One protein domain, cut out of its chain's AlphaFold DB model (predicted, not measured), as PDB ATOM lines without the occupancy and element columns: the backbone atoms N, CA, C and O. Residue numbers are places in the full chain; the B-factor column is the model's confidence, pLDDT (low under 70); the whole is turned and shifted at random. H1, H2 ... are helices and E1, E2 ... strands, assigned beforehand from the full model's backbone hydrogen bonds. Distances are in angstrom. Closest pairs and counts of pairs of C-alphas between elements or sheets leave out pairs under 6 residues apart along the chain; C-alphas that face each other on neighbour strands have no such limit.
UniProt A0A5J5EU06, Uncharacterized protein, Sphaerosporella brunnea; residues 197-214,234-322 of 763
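AT A GLANCE: This is residues 197 to 214 and 234 to 322 of the 763 residues of an uncharacterized protein of Sphaerosporella brunnea (UniProt A0A5J5EU06). A twisted four-stranded sheet, E2, E1, E6 and E5, and the hairpin E3 and E4 make a half-open, barrel-like shell. E4 comes close to E5 on one side, while a gap remains between E3 and E2 on the other; the short helix H2 lies across one end, between the sheet and E3, and H1 lies off the sheet at that same end. The printed part has 107 residues, in the order E1, E2, H1, E3, E4, H2, E5, E6, and is mostly strand; both sheets are antiparallel. It is compact, with a radius of gyration of the C-alphas of 14.7 A, yet elongated, spanning 44 by 25 by 24 A.

HOW THE PARTS SIT: In the largest sheet, E1, residues 198 to 208, and E6, residues 308 to 321, are inner strands, antiparallel at 154 degrees, with N 203 and O 316 2.8 A apart, within hydrogen-bond range. E2, residues 236 to 247, is an edge strand antiparallel to E1 at 168 degrees, with N 243 and O 202 at 2.8 A. The other edge strand, E5, residues 295 to 302, forms a hairpin with E6, at 145 degrees, with N 297 and O 315 at 2.8 A. E2 bends by 57 degrees at residue 240 and E6 by 100 degrees at residue 311. E3, residues 257 to 264, and E4, residues 272 to 280, form an antiparallel hairpin at 166 degrees, with N 260 and O 277 at 2.9 A. The closest C-alphas of E4 and E5, those of Gly 275 and Phe 301, are 4.9 A apart. E3 and E2 are apart. H2, residues 281 to 286, is on the large sheet at a height over the sheet of 8.9 A, only just over E1 and E6 with three C-alphas on each, and runs across the strands at 65 degrees to E1 on the local plane. Its closest C-alpha pair with E3 is Leu 281 and Asn 257, 5.2 A apart. H1, residues 249 to 253, is not on the large sheet, and is close to but not clearly touching H2. In H1 and H2 every O i to N i+4 pair is within hydrogen-bond range.

IN THESE COORDINATES: E1 starts at C-alpha 198 (-18.907, 16.446, -74.772) and is 30.5 A long, as is E2. E6 is 32.6 A long and ends at C-alpha 321 (-18.146, 11.960, -73.824). E3, E4 and E5 measure 22.4 A, 24.4 A and 21.0 A; H1 measures 6.1 A and H2 8.7 A.

THE WHOLE: The C-alphas farthest apart, of Thr 268 and Asp 288, are 45.3 A apart. Residues 215 to 233 are not printed; C-alphas 214 and 234 are 12.6 A apart across this cut. Of the links printed whole, no link is long. Mean pLDDT of the printed part is 79.8, and residues 211 to 214, 234 to 235, 253 to 254 and 266 to 270 are under 70.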
ATOM      1  N   ILE A 197     -17.961  19.763 -72.315       81.56
ATOM      2  CA  ILE A 197     -17.980  18.451 -71.642       81.56
ATOM      3  C   ILE A 197     -17.927  17.323 -72.680       81.56
ATOM      4  O   ILE A 197     -17.199  16.338 -72.514       81.56
ATOM      5  N   GLY A 198     -18.697  17.470 -73.757       84.06
ATOM      6  CA  GLY A 198     -18.907  16.446 -74.772       84.06
ATOM      7  C   GLY A 198     -19.701  16.972 -75.962       84.06
ATOM      8  O   GLY A 198     -19.832  18.182 -76.158       84.06
ATOM      9  N   VAL A 199     -20.217  16.046 -76.766       86.19
ATOM     10  CA  VAL A 199     -20.888  16.345 -78.038       86.19
ATOM     11  C   VAL A 199     -22.262  15.723 -78.035       86.19
ATOM     12  O   VAL A 199     -22.399  14.522 -77.803       86.19
ATOM     13  N   LEU A 200     -23.273  16.516 -78.346       88.50
ATOM     14  CA  LEU A 200     -24.598  16.009 -78.634       88.50
ATOM     15  C   LEU A 200     -24.734  15.829 -80.143       88.50
ATOM     16  O   LEU A 200     -24.732  16.794 -80.897       88.50
ATOM     17  N   PHE A 201     -24.846  14.587 -80.593       88.19
ATOM     18  CA  PHE A 201     -25.080  14.289 -81.997       88.19
ATOM     19  C   PHE A 201     -26.578  14.148 -82.244       88.19
ATOM     20  O   PHE A 201     -27.205  13.211 -81.739       88.19
ATOM     21  N   ILE A 202     -27.146  15.072 -83.017       89.44
ATOM     22  CA  ILE A 202     -28.570  15.106 -83.347       89.44
ATOM     23  C   ILE A 202     -28.736  14.718 -84.813       89.44
ATOM     24  O   ILE A 202     -28.053  15.234 -85.692       89.44
ATOM     25  N   ARG A 203     -29.666  13.809 -85.098       87.56
ATOM     26  CA  ARG A 203     -30.024  13.393 -86.454       87.56
ATOM     27  C   ARG A 203     -31.523  13.524 -86.667       87.56
ATOM     28  O   ARG A 203     -32.281  12.677 -86.207       87.56
ATOM     29  N   VAL A 204     -31.964  14.536 -87.398       87.12
ATOM     30  CA  VAL A 204     -33.388  14.732 -87.704       87.12
ATOM     31  C   VAL A 204     -33.748  13.877 -88.917       87.12
ATOM     32  O   VAL A 204     -33.237  14.095 -90.016       87.12
ATOM     33  N   ILE A 205     -34.586  12.854 -88.724       86.19
ATOM     34  CA  ILE A 205     -34.894  11.864 -89.766       86.19
ATOM     35  C   ILE A 205     -36.132  12.304 -90.537       86.19
ATOM     36  O   ILE A 205     -36.019  12.610 -91.725       86.19
ATOM     37  N   SER A 206     -37.285  12.358 -89.874       85.44
ATOM     38  CA  SER A 206     -38.556  12.708 -90.505       85.44
ATOM     39  C   SER A 206     -39.539  13.365 -89.540       85.44
ATOM     40  O   SER A 206     -39.423  13.214 -88.329       85.44
ATOM     41  N   ALA A 207     -40.521  14.084 -90.075       84.75
ATOM     42  CA  ALA A 207     -41.690  14.551 -89.342       84.75
ATOM     43  C   ALA A 207     -42.967  14.157 -90.082       84.75
ATOM     44  O   ALA A 207     -43.045  14.272 -91.308       84.75
ATOM     45  N   GLU A 208     -43.972  13.709 -89.335       84.56
ATOM     46  CA  GLU A 208     -45.225  13.194 -89.874       84.56
ATOM     47  C   GLU A 208     -46.440  13.816 -89.186       84.56
ATOM     48  O   GLU A 208     -46.411  14.099 -87.992       84.56
ATOM     49  N   GLY A 209     -47.536  13.995 -89.921       72.94
ATOM     50  CA  GLY A 209     -48.851  14.329 -89.362       72.94
ATOM     51  C   GLY A 209     -48.959  15.675 -88.635       72.94
ATOM     52  O   GLY A 209     -49.860  15.822 -87.809       72.94
ATOM     53  N   PHE A 210     -48.058  16.626 -88.903       73.75
ATOM     54  CA  PHE A 210     -48.089  17.971 -88.320       73.75
ATOM     55  C   PHE A 210     -49.220  18.832 -88.901       73.75
ATOM     56  O   PHE A 210     -49.772  18.540 -89.965       73.75
ATOM     57  N   LYS A 211     -49.618  19.871 -88.160       68.12
ATOM     58  CA  LYS A 211     -50.700  20.792 -88.539       68.12
ATOM     59  C   LYS A 211     -50.311  21.600 -89.782       68.12
ATOM     60  O   LYS A 211     -49.184  22.053 -89.866       68.12
ATOM     61  N   ASP A 212     -51.252  21.855 -90.691       65.25
ATOM     62  CA  ASP A 212     -51.055  22.861 -91.745       65.25
ATOM     63  C   ASP A 212     -51.157  24.267 -91.117       65.25
ATOM     64  O   ASP A 212     -52.236  24.645 -90.638       65.25
ATOM     65  N   GLY A 213     -50.068  25.048 -91.134       56.56
ATOM     66  CA  GLY A 213     -50.044  26.440 -90.644       56.56
ATOM     67  C   GLY A 213     -51.085  27.323 -91.346       56.56
ATOM     68  O   GLY A 213     -51.818  28.089 -90.718       56.56
ATOM     69  N   ASP A 214     -51.296  27.078 -92.640       56.59
ATOM     70  CA  ASP A 214     -52.229  27.821 -93.493       56.59
ATOM     71  C   ASP A 214     -53.703  27.356 -93.429       56.59
ATOM     72  O   ASP A 214     -54.581  27.914 -94.106       56.59
ATOM     73  N   GLU A 234     -48.827  17.614 -97.621       54.50
ATOM     74  CA  GLU A 234     -48.959  16.214 -97.178       54.50
ATOM     75  C   GLU A 234     -47.982  15.933 -96.021       54.50
ATOM     76  O   GLU A 234     -46.800  16.263 -96.094       54.50
ATOM     77  N   GLY A 235     -48.490  15.334 -94.940       59.34
ATOM     78  CA  GLY A 235     -47.822  15.237 -93.638       59.34
ATOM     79  C   GLY A 235     -46.722  14.179 -93.522       59.34
ATOM     80  O   GLY A 235     -46.788  13.390 -92.588       59.34
ATOM     81  N   LEU A 236     -45.744  14.144 -94.436       70.56
ATOM     82  CA  LEU A 236     -44.498  13.372 -94.299       70.56
ATOM     83  C   LEU A 236     -43.310  14.138 -94.907       70.56
ATOM     84  O   LEU A 236     -43.157  14.225 -96.128       70.56
ATOM     85  N   LEU A 237     -42.432  14.649 -94.049       73.81
ATOM     86  CA  LEU A 237     -41.171  15.299 -94.411       73.81
ATOM     87  C   LEU A 237     -40.005  14.417 -93.968       73.81
ATOM     88  O   LEU A 237     -39.997  13.967 -92.830       73.81
ATOM     89  N   VAL A 238     -39.019  14.170 -94.833       76.75
ATOM     90  CA  VAL A 238     -37.801  13.416 -94.490       76.75
ATOM     91  C   VAL A 238     -36.574  14.239 -94.865       76.75
ATOM     92  O   VAL A 238     -36.302  14.466 -96.046       76.75
ATOM     93  N   TRP A 239     -35.801  14.640 -93.859       75.50
ATOM     94  CA  TRP A 239     -34.548  15.381 -94.031       75.50
ATOM     95  C   TRP A 239     -33.350  14.441 -93.962       75.50
ATOM     96  O   TRP A 239     -32.503  14.429 -94.853       75.50
ATOM     97  N   ALA A 240     -33.319  13.582 -92.938       77.94
ATOM     98  CA  ALA A 240     -32.182  12.724 -92.619       77.94
ATOM     99  C   ALA A 240     -30.852  13.505 -92.579       77.94
ATOM    100  O   ALA A 240     -29.842  13.035 -93.113       77.94
ATOM    101  N   GLU A 241     -30.883  14.671 -91.934       80.56
ATOM    102  CA  GLU A 241     -29.738  15.546 -91.677       80.56
ATOM    103  C   GLU A 241     -29.170  15.273 -90.281       80.56
ATOM    104  O   GLU A 241     -29.872  14.790 -89.390       80.56
ATOM    105  N   SER A 242     -27.877  15.526 -90.103       82.44
ATOM    106  CA  SER A 242     -27.177  15.299 -88.841       82.44
ATOM    107  C   SER A 242     -26.300  16.484 -88.491       82.44
ATOM    108  O   SER A 242     -25.499  16.905 -89.332       82.44
ATOM    109  N   ASP A 243     -26.408  16.947 -87.252       81.69
ATOM    110  CA  ASP A 243     -25.660  18.084 -86.741       81.69
ATOM    111  C   ASP A 243     -25.057  17.766 -85.356       81.69
ATOM    112  O   ASP A 243     -25.771  17.317 -84.451       81.69
ATOM    113  N   PRO A 244     -23.730  17.918 -85.189       83.38
ATOM    114  CA  PRO A 244     -23.062  17.794 -83.904       83.38
ATOM    115  C   PRO A 244     -23.070  19.133 -83.160       83.38
ATOM    116  O   PRO A 244     -22.491  20.119 -83.612       83.38
ATOM    117  N   MET A 245     -23.651  19.138 -81.966       83.88
ATOM    118  CA  MET A 245     -23.716  20.293 -81.079       83.88
ATOM    119  C   MET A 245     -22.734  20.143 -79.916       83.88
ATOM    120  O   MET A 245     -22.597  19.073 -79.319       83.88
ATOM    121  N   LEU A 246     -22.051  21.236 -79.583       82.56
ATOM    122  CA  LEU A 246     -21.195  21.317 -78.407       82.56
ATOM    123  C   LEU A 246     -22.020  21.510 -77.143       82.56
ATOM    124  O   LEU A 246     -22.882  22.381 -77.111       82.56
ATOM    125  N   LEU A 247     -21.715  20.734 -76.103       82.50
ATOM    126  CA  LEU A 247     -22.290  20.933 -74.775       82.50
ATOM    127  C   LEU A 247     -21.218  21.425 -73.810       82.50
ATOM    128  O   LEU A 247     -20.251  20.706 -73.545       82.50
ATOM    129  N   GLY A 248     -21.392  22.638 -73.291       77.06
ATOM    130  CA  GLY A 248     -20.586  23.197 -72.215       77.06
ATOM    131  C   GLY A 248     -21.108  22.824 -70.825       77.06
ATOM    132  O   GLY A 248     -22.150  22.184 -70.655       77.06
ATOM    133  N   GLN A 249     -20.336  23.208 -69.806       71.56
ATOM    134  CA  GLN A 249     -20.741  23.059 -68.402       71.56
ATOM    135  C   GLN A 249     -21.889  24.002 -68.050       71.56
ATOM    136  O   GLN A 249     -22.834  23.599 -67.386       71.56
ATOM    137  N   THR A 250     -21.865  25.214 -68.601       71.06
ATOM    138  CA  THR A 250     -22.879  26.246 -68.380       71.06
ATOM    139  C   THR A 250     -24.298  25.796 -68.715       71.06
ATOM    140  O   THR A 250     -25.219  26.084 -67.957       71.06
ATOM    141  N   GLU A 251     -24.478  25.076 -69.820       72.88
ATOM    142  CA  GLU A 251     -25.771  24.568 -70.286       72.88
ATOM    143  C   GLU A 251     -26.265  23.408 -69.410       72.88
ATOM    144  O   GLU A 251     -27.466  23.243 -69.195       72.88
ATOM    145  N   THR A 252     -25.333  22.616 -68.872       72.94
ATOM    146  CA  THR A 252     -25.642  21.488 -67.982       72.94
ATOM    147  C   THR A 252     -26.050  21.985 -66.595       72.94
ATOM    148  O   THR A 252     -27.070  21.550 -66.067       72.94
ATOM    149  N   ASP A 253     -25.307  22.943 -66.040       69.19
ATOM    150  CA  ASP A 253     -25.576  23.531 -64.721       69.19
ATOM    151  C   ASP A 253     -26.882  24.343 -64.710       69.19
ATOM    152  O   ASP A 253     -27.558  24.450 -63.686       69.19
ATOM    153  N   ALA A 254     -27.256  24.912 -65.860       69.62
ATOM    154  CA  ALA A 254     -28.507  25.640 -66.041       69.62
ATOM    155  C   ALA A 254     -29.739  24.734 -66.259       69.62
ATOM    156  O   ALA A 254     -30.841  25.267 -66.394       69.62
ATOM    157  N   ASP A 255     -29.569  23.403 -66.277       75.19
ATOM    158  CA  ASP A 255     -30.608  22.403 -66.585       75.19
ATOM    159  C   ASP A 255     -31.379  22.754 -67.872       75.19
ATOM    160  O   ASP A 255     -32.613  22.793 -67.917       75.19
ATOM    161  N   GLU A 256     -30.631  23.094 -68.928       80.38
ATOM    162  CA  GLU A 256     -31.224  23.470 -70.206       80.38
ATOM    163  C   GLU A 256     -31.867  22.270 -70.920       80.38
ATOM    164  O   GLU A 256     -31.582  21.093 -70.675       80.38
ATOM    165  N   ASN A 257     -32.761  22.581 -71.858       84.25
ATOM    166  CA  ASN A 257     -33.480  21.584 -72.635       84.25
ATOM    167  C   ASN A 257     -33.105  21.701 -74.113       84.25
ATOM    168  O   ASN A 257     -33.115  22.794 -74.679       84.25
ATOM    169  N   VAL A 258     -32.884  20.562 -74.764       85.94
ATOM    170  CA  VAL A 258     -32.782  20.478 -76.222       85.94
ATOM    171  C   VAL A 258     -34.155  20.737 -76.810       85.94
ATOM    172  O   VAL A 258     -35.130  20.072 -76.450       85.94
ATOM    173  N   ARG A 259     -34.221  21.696 -77.729       87.62
ATOM    174  CA  ARG A 259     -35.459  22.136 -78.354       87.62
ATOM    175  C   ARG A 259     -35.375  21.969 -79.868       87.62
ATOM    176  O   ARG A 259     -34.527  22.575 -80.508       87.62
ATOM    177  N   LEU A 260     -36.286  21.183 -80.434       86.50
ATOM    178  CA  LEU A 260     -36.485  21.066 -81.879       86.50
ATOM    179  C   LEU A 260     -37.762  21.812 -82.262       86.50
ATOM    180  O   LEU A 260     -38.826  21.540 -81.706       86.50
ATOM    181  N   GLN A 261     -37.652  22.748 -83.201       85.75
ATOM    182  CA  GLN A 261     -38.776  23.537 -83.699       85.75
ATOM    183  C   GLN A 261     -38.981  23.286 -85.186       85.75
ATOM    184  O   GLN A 261     -38.036  23.361 -85.968       85.75
ATOM    185  N   LEU A 262     -40.226  23.018 -85.566       82.44
ATOM    186  CA  LEU A 262     -40.638  22.943 -86.958       82.44
ATOM    187  C   LEU A 262     -41.385  24.224 -87.326       82.44
ATOM    188  O   LEU A 262     -42.426  24.513 -86.738       82.44
ATOM    189  N   TRP A 263     -40.869  24.960 -88.306       79.88
ATOM    190  CA  TRP A 263     -41.448  26.211 -88.796       79.88
ATOM    191  C   TRP A 263     -41.956  26.052 -90.231       79.88
ATOM    192  O   TRP A 263     -41.331  25.366 -91.043       79.88
ATOM    193  N   ASP A 264     -43.083  26.688 -90.545       77.44
ATOM    194  CA  ASP A 264     -43.545  26.893 -91.918       77.44
ATOM    195  C   ASP A 264     -42.922  28.180 -92.448       77.44
ATOM    196  O   ASP A 264     -43.283  29.275 -92.007       77.44
ATOM    197  N   SER A 265     -41.949  28.043 -93.354       71.69
ATOM    198  CA  SER A 265     -41.309  29.201 -93.971       71.69
ATOM    199  C   SER A 265     -42.275  29.846 -94.948       71.69
ATOM    200  O   SER A 265     -42.532  29.360 -96.060       71.69
ATOM    201  N   ASP A 266     -42.810  30.974 -94.517       67.75
ATOM    202  CA  ASP A 266     -43.926  31.606 -95.155       67.75
ATOM    203  C   ASP A 266     -43.414  32.791 -95.953       67.75
ATOM    204  O   ASP A 266     -42.661  33.647 -95.491       67.75
ATOM    205  N   ARG A 267     -43.786  32.859 -97.234       52.19
ATOM    206  CA  ARG A 267     -43.118  33.805 -98.127       52.19
ATOM    207  C   ARG A 267     -43.348  35.224 -97.557       52.19
ATOM    208  O   ARG A 267     -42.454  36.058 -97.616       52.19
ATOM    209  N   THR A 268     -44.605  35.578 -97.274       41.28
ATOM    210  CA  THR A 268     -45.090  36.985 -97.158       41.28
ATOM    211  C   THR A 268     -45.479  37.380 -95.748       41.28
ATOM    212  O   THR A 268     -45.680  38.565 -95.480       41.28
ATOM    213  N   THR A 269     -45.663  36.380 -94.912       58.81
ATOM    214  CA  THR A 269     -46.172  36.446 -93.553       58.81
ATOM    215  C   THR A 269     -45.038  36.073 -92.607       58.81
ATOM    216  O   THR A 269     -43.951  35.735 -93.064       58.81
ATOM    217  N   ALA A 270     -45.241  36.274 -91.307       64.69
ATOM    218  CA  ALA A 270     -44.303  35.722 -90.339       64.69
ATOM    219  C   ALA A 270     -44.393  34.194 -90.404       64.69
ATOM    220  O   ALA A 270     -45.490  33.682 -90.624       64.69
ATOM    221  N   ASP A 271     -43.261  33.521 -90.233       73.69
ATOM    222  CA  ASP A 271     -43.204  32.064 -90.227       73.69
ATOM    223  C   ASP A 271     -44.055  31.517 -89.071       73.69
ATOM    224  O   ASP A 271     -44.013  32.037 -87.949       73.69
ATOM    225  N   ASP A 272     -44.852  30.490 -89.356       73.56
ATOM    226  CA  ASP A 272     -45.765  29.890 -88.385       73.56
ATOM    227  C   ASP A 272     -45.087  28.677 -87.726       73.56
ATOM    228  O   ASP A 272     -44.580  27.784 -88.408       73.56
ATOM    229  N   LEU A 273     -45.080  28.609 -86.390       75.69
ATOM    230  CA  LEU A 273     -44.593  27.423 -85.679       75.69
ATOM    231  C   LEU A 273     -45.595  26.273 -85.854       75.69
ATOM    232  O   LEU A 273     -46.766  26.392 -85.489       75.69
ATOM    233  N   LEU A 274     -45.120  25.143 -86.371       75.69
ATOM    234  CA  LEU A 274     -45.915  23.937 -86.615       75.69
ATOM    235  C   LEU A 274     -45.838  22.931 -85.464       75.69
ATOM    236  O   LEU A 274     -46.764  22.137 -85.287       75.69
ATOM    237  N   GLY A 275     -44.752  22.956 -84.689       78.00
ATOM    238  CA  GLY A 275     -44.594  22.106 -83.516       78.00
ATOM    239  C   GLY A 275     -43.234  22.229 -82.834       78.00
ATOM    240  O   GLY A 275     -42.222  22.543 -83.463       78.00
ATOM    241  N   LEU A 276     -43.228  21.951 -81.531       85.56
ATOM    242  CA  LEU A 276     -42.070  21.979 -80.641       85.56
ATOM    243  C   LEU A 276     -41.831  20.593 -80.037       85.56
ATOM    244  O   LEU A 276     -42.769  19.953 -79.571       85.56
ATOM    245  N   VAL A 277     -40.581  20.151 -79.960       87.44
ATOM    246  CA  VAL A 277     -40.171  19.042 -79.087       87.44
ATOM    247  C   VAL A 277     -39.123  19.553 -78.119       87.44
ATOM    248  O   VAL A 277     -38.177  20.223 -78.529       87.44
ATOM    249  N   GLN A 278     -39.298  19.247 -76.836       87.06
ATOM    250  CA  GLN A 278     -38.396  19.670 -75.774       87.06
ATOM    251  C   GLN A 278     -37.990  18.466 -74.923       87.06
ATOM    252  O   GLN A 278     -38.845  17.747 -74.409       87.06
ATOM    253  N   VAL A 279     -36.685  18.246 -74.783       87.44
ATOM    254  CA  VAL A 279     -36.106  17.141 -74.008       87.44
ATOM    255  C   VAL A 279     -35.038  17.688 -73.073       87.44
ATOM    256  O   VAL A 279     -34.210  18.487 -73.500       87.44
ATOM    257  N   SER A 280     -35.035  17.250 -71.814       86.69
ATOM    258  CA  SER A 280     -34.012  17.669 -70.850       86.69
ATOM    259  C   SER A 280     -32.627  17.159 -71.232       86.69
ATOM    260  O   SER A 280     -32.454  15.984 -71.570       86.69
ATOM    261  N   LEU A 281     -31.624  18.044 -71.169       85.75
ATOM    262  CA  LEU A 281     -30.226  17.669 -71.385       85.75
ATOM    263  C   LEU A 281     -29.750  16.656 -70.346       85.75
ATOM    264  O   LEU A 281     -29.047  15.707 -70.693       85.75
ATOM    265  N   LYS A 282     -30.178  16.805 -69.090       83.69
ATOM    266  CA  LYS A 282     -29.809  15.905 -67.995       83.69
ATOM    267  C   LYS A 282     -30.221  14.459 -68.271       83.69
ATOM    268  O   LYS A 282     -29.429  13.538 -68.048       83.69
ATOM    269  N   ASP A 283     -31.421  14.264 -68.816       85.62
ATOM    270  CA  ASP A 283     -31.912  12.940 -69.207       85.62
ATOM    271  C   ASP A 283     -31.061  12.340 -70.335       85.62
ATOM    272  O   ASP A 283     -30.752  11.149 -70.311       85.62
ATOM    273  N   LEU A 284     -30.634  13.156 -71.305       85.06
ATOM    274  CA  LEU A 284     -29.802  12.714 -72.430       85.06
ATOM    275  C   LEU A 284     -28.373  12.342 -72.008       85.06
ATOM    276  O   LEU A 284     -27.790  11.424 -72.589       85.06
ATOM    277  N   ILE A 285     -27.817  13.034 -71.010       84.44
ATOM    278  CA  ILE A 285     -26.460  12.799 -70.492       84.44
ATOM    279  C   ILE A 285     -26.417  11.562 -69.581       84.44
ATOM    280  O   ILE A 285     -25.466  10.778 -69.637       84.44
ATOM    281  N   THR A 286     -27.437  11.386 -68.737       84.31
ATOM    282  CA  THR A 286     -27.455  10.339 -67.700       84.31
ATOM    283  C   THR A 286     -27.884   8.980 -68.248       84.31
ATOM    284  O   THR A 286     -27.477   7.944 -67.728       84.31
ATOM    285  N   ASN A 287     -28.711   8.958 -69.293       85.81
ATOM    286  CA  ASN A 287     -29.285   7.725 -69.814       85.81
ATOM    287  C   ASN A 287     -28.263   6.902 -70.621       85.81
ATOM    288  O   ASN A 287     -27.745   7.350 -71.645       85.81
ATOM    289  N   ASP A 288     -28.036   5.653 -70.206       82.06
ATOM    290  CA  ASP A 288     -27.116   4.715 -70.865       82.06
ATOM    291  C   ASP A 288     -27.476   4.431 -72.334       82.06
ATOM    292  O   ASP A 288     -26.609   4.064 -73.124       82.06
ATOM    293  N   VAL A 289     -28.745   4.605 -72.724       84.25
ATOM    294  CA  VAL A 289     -29.206   4.373 -74.104       84.25
ATOM    295  C   VAL A 289     -28.720   5.469 -75.058       84.25
ATOM    296  O   VAL A 289     -28.431   5.192 -76.222       84.25
ATOM    297  N   THR A 290     -28.628   6.710 -74.581       83.44
ATOM    298  CA  THR A 290     -28.157   7.868 -75.357       83.44
ATOM    299  C   THR A 290     -26.676   8.146 -75.136       83.44
ATOM    300  O   THR A 290     -26.051   8.832 -75.940       83.44
ATOM    301  N   LYS A 291     -26.086   7.610 -74.069       85.81
ATOM    302  CA  LYS A 291     -24.677   7.794 -73.744       85.81
ATOM    303  C   LYS A 291     -23.771   6.952 -74.644       85.81
ATOM    304  O   LYS A 291     -23.842   5.728 -74.679       85.81
ATOM    305  N   ASN A 292     -22.879   7.624 -75.362       84.06
ATOM    306  CA  ASN A 292     -21.949   7.080 -76.352       84.06
ATOM    307  C   ASN A 292     -22.612   6.213 -77.445       84.06
ATOM    308  O   ASN A 292     -21.922   5.470 -78.142       84.06
ATOM    309  N   CYS A 293     -23.933   6.316 -77.611       85.81
ATOM    310  CA  CYS A 293     -24.731   5.573 -78.579       85.81
ATOM    311  C   CYS A 293     -25.796   6.493 -79.186       85.81
ATOM    312  O   CYS A 293     -26.383   7.320 -78.493       85.81
ATOM    313  N   ILE A 294     -26.070   6.344 -80.485       85.44
ATOM    314  CA  ILE A 294     -27.156   7.079 -81.145       85.44
ATOM    315  C   ILE A 294     -28.450   6.287 -80.957       85.44
ATOM    316  O   ILE A 294     -28.594   5.200 -81.519       85.44
ATOM    317  N   SER A 295     -29.405   6.843 -80.214       87.12
ATOM    318  CA  SER A 295     -30.736   6.257 -80.047       87.12
ATOM    319  C   SER A 295     -31.743   6.945 -80.957       87.12
ATOM    320  O   SER A 295     -31.904   8.163 -80.895       87.12
ATOM    321  N   ALA A 296     -32.456   6.166 -81.774       87.75
ATOM    322  CA  ALA A 296     -33.622   6.654 -82.504       87.75
ATOM    323  C   ALA A 296     -34.818   6.783 -81.551       87.75
ATOM    324  O   ALA A 296     -35.053   5.906 -80.718       87.75
ATOM    325  N   ARG A 297     -35.562   7.875 -81.676       88.25
ATOM    326  CA  ARG A 297     -36.707   8.219 -80.838       88.25
ATOM    327  C   ARG A 297     -37.791   8.903 -81.664       88.25
ATOM    328  O   ARG A 297     -37.508   9.589 -82.645       88.25
ATOM    329  N   GLU A 298     -39.032   8.677 -81.263       90.44
ATOM    330  CA  GLU A 298     -40.227   9.246 -81.880       90.44
ATOM    331  C   GLU A 298     -40.950  10.051 -80.803       90.44
ATOM    332  O   GLU A 298     -41.413   9.478 -79.817       90.44
ATOM    333  N   ASP A 299     -41.019  11.368 -80.980       88.56
ATOM    334  CA  ASP A 299     -41.653  12.279 -80.027       88.56
ATOM    335  C   ASP A 299     -42.819  13.018 -80.707       88.56
ATOM    336  O   ASP A 299     -42.775  13.325 -81.901       88.56
ATOM    337  N   CYS A 300     -43.890  13.278 -79.954       87.06
ATOM    338  CA  CYS A 300     -45.028  14.072 -80.428       87.06
ATOM    339  C   CYS A 300     -44.719  15.568 -80.311       87.06
ATOM    340  O   CYS A 300     -44.050  15.985 -79.367       87.06
ATOM    341  N   PHE A 301     -45.250  16.377 -81.228       85.38
ATOM    342  CA  PHE A 301     -45.136  17.830 -81.124       85.38
ATOM    343  C   PHE A 301     -45.983  18.388 -79.973       85.38
ATOM    344  O   PHE A 301     -47.058  17.871 -79.660       85.38
ATOM    345  N   CYS A 302     -45.509  19.487 -79.398       82.06
ATOM    346  CA  CYS A 302     -46.202  20.304 -78.410       82.06
ATOM    347  C   CYS A 302     -46.199  21.786 -78.827       82.06
ATOM    348  O   CYS A 302     -45.384  22.198 -79.653       82.06
ATOM    349  N   ASP A 303     -47.095  22.584 -78.250       77.75
ATOM    350  CA  ASP A 303     -47.083  24.048 -78.355       77.75
ATOM    351  C   ASP A 303     -46.166  24.646 -77.268       77.75
ATOM    352  O   ASP A 303     -45.686  23.939 -76.378       77.75
ATOM    353  N   TYR A 304     -45.931  25.965 -77.296       75.56
ATOM    354  CA  TYR A 304     -45.152  26.661 -76.254       75.56
ATOM    355  C   TYR A 304     -45.718  26.478 -74.838       75.56
ATOM    356  O   TYR A 304     -44.961  26.499 -73.869       75.56
ATOM    357  N   ASP A 305     -47.032  26.265 -74.728       73.31
ATOM    358  CA  ASP A 305     -47.729  26.024 -73.461       73.31
ATOM    359  C   ASP A 305     -47.652  24.551 -73.002       73.31
ATOM    360  O   ASP A 305     -48.182  24.193 -71.950       73.31
ATOM    361  N   GLY A 306     -46.984  23.681 -73.774       70.69
ATOM    362  CA  GLY A 306     -46.813  22.257 -73.468       70.69
ATOM    363  C   GLY A 306     -48.020  21.381 -73.815       70.69
ATOM    364  O   GLY A 306     -48.040  20.200 -73.468       70.69
ATOM    365  N   GLU A 307     -49.030  21.927 -74.495       78.69
ATOM    366  CA  GLU A 307     -50.166  21.149 -74.992       78.69
ATOM    367  C   GLU A 307     -49.763  20.315 -76.214       78.69
ATOM    368  O   GLU A 307     -49.004  20.773 -77.062       78.69
ATOM    369  N   SER A 308     -50.268  19.080 -76.310       79.12
ATOM    370  CA  SER A 308     -49.928  18.180 -77.417       79.12
ATOM    371  C   SER A 308     -50.531  18.674 -78.734       79.12
ATOM    372  O   SER A 308     -51.751  18.782 -78.879       79.12
ATOM    373  N   CYS A 309     -49.664  18.906 -79.714       75.44
ATOM    374  CA  CYS A 309     -50.020  19.237 -81.084       75.44
ATOM    375  C   CYS A 309     -50.137  17.968 -81.934       75.44
ATOM    376  O   CYS A 309     -49.499  16.950 -81.645       75.44
ATOM    377  N   PRO A 310     -50.928  18.001 -83.019       77.62
ATOM    378  CA  PRO A 310     -50.900  16.928 -83.995       77.62
ATOM    379  C   PRO A 310     -49.525  16.875 -84.668       77.62
ATOM    380  O   PRO A 310     -48.975  17.901 -85.065       77.62
ATOM    381  N   GLY A 311     -49.012  15.658 -84.812       78.50
ATOM    382  CA  GLY A 311     -47.788  15.351 -85.533       78.50
ATOM    383  C   GLY A 311     -46.680  14.811 -84.645       78.50
ATOM    384  O   GLY A 311     -46.709  14.913 -83.418       78.50
ATOM    385  N   LYS A 312     -45.717  14.171 -85.293       86.88
ATOM    386  CA  LYS A 312     -44.611  13.472 -84.657       86.88
ATOM    387  C   LYS A 312     -43.324  13.729 -85.407       86.88
ATOM    388  O   LYS A 312     -43.342  13.897 -86.624       86.88
ATOM    389  N   VAL A 313     -42.214  13.686 -84.691       88.06
ATOM    390  CA  VAL A 313     -40.873  13.750 -85.265       88.06
ATOM    391  C   VAL A 313     -40.105  12.487 -84.903       88.06
ATOM    392  O   VAL A 313     -40.031  12.083 -83.743       88.06
ATOM    393  N   LEU A 314     -39.531  11.858 -85.922       90.19
ATOM    394  CA  LEU A 314     -38.557  10.793 -85.794       90.19
ATOM    395  C   LEU A 314     -37.166  11.418 -85.880       90.19
ATOM    396  O   LEU A 314     -36.774  11.991 -86.901       90.19
ATOM    397  N   TRP A 315     -36.399  11.284 -84.810       90.19
ATOM    398  CA  TRP A 315     -35.047  11.816 -84.729       90.19
ATOM    399  C   TRP A 315     -34.144  10.875 -83.935       90.19
ATOM    400  O   TRP A 315     -34.599  10.000 -83.207       90.19
ATOM    401  N   GLY A 316     -32.841  10.990 -84.142       89.62
ATOM    402  CA  GLY A 316     -31.813  10.271 -83.409       89.62
ATOM    403  C   GLY A 316     -31.029  11.237 -82.539       89.62
ATOM    404  O   GLY A 316     -30.700  12.333 -82.986       89.62
ATOM    405  N   VAL A 317     -30.708  10.830 -81.317       91.44
ATOM    406  CA  VAL A 317     -29.878  11.622 -80.407       91.44
ATOM    407  C   VAL A 317     -28.909  10.729 -79.653       91.44
ATOM    408  O   VAL A 317     -29.259   9.617 -79.253       91.44
ATOM    409  N   GLY A 318     -27.687  11.213 -79.472       90.88
ATOM    410  CA  GLY A 318     -26.684  10.570 -78.633       90.88
ATOM    411  C   GLY A 318     -25.738  11.597 -78.027       90.88
ATOM    412  O   GLY A 318     -25.316  12.528 -78.710       90.88
ATOM    413  N   PHE A 319     -25.416  11.430 -76.750       90.44
ATOM    414  CA  PHE A 319     -24.419  12.219 -76.040       90.44
ATOM    415  C   PHE A 319     -23.090  11.467 -76.010       90.44
ATOM    416  O   PHE A 319     -23.027  10.340 -75.526       90.44
ATOM    417  N   PHE A 320     -22.022  12.083 -76.501       88.62
ATOM    418  CA  PHE A 320     -20.698  11.479 -76.608       88.62
ATOM    419  C   PHE A 320     -19.708  12.195 -75.701       88.62
ATOM    420  O   PHE A 320     -19.419  13.382 -75.876       88.62
ATOM    421  N   GLU A 321     -19.159  11.450 -74.745       86.06
ATOM    422  CA  GLU A 321     -18.146  11.960 -73.824       86.06
ATOM    423  C   GLU A 321     -16.771  12.060 -74.501       86.06
ATOM    424  O   GLU A 321     -16.463  11.381 -75.492       86.06
ATOM    425  N   LYS A 322     -15.900  12.879 -73.908       84.06
ATOM    426  CA  LYS A 322     -14.462  12.863 -74.191       84.06
ATOM    427  C   LYS A 322     -13.857  11.501 -73.834       84.06
ATOM    428  O   LYS A 322     -14.254  10.854 -72.866       84.06
TER     429      LYS A 322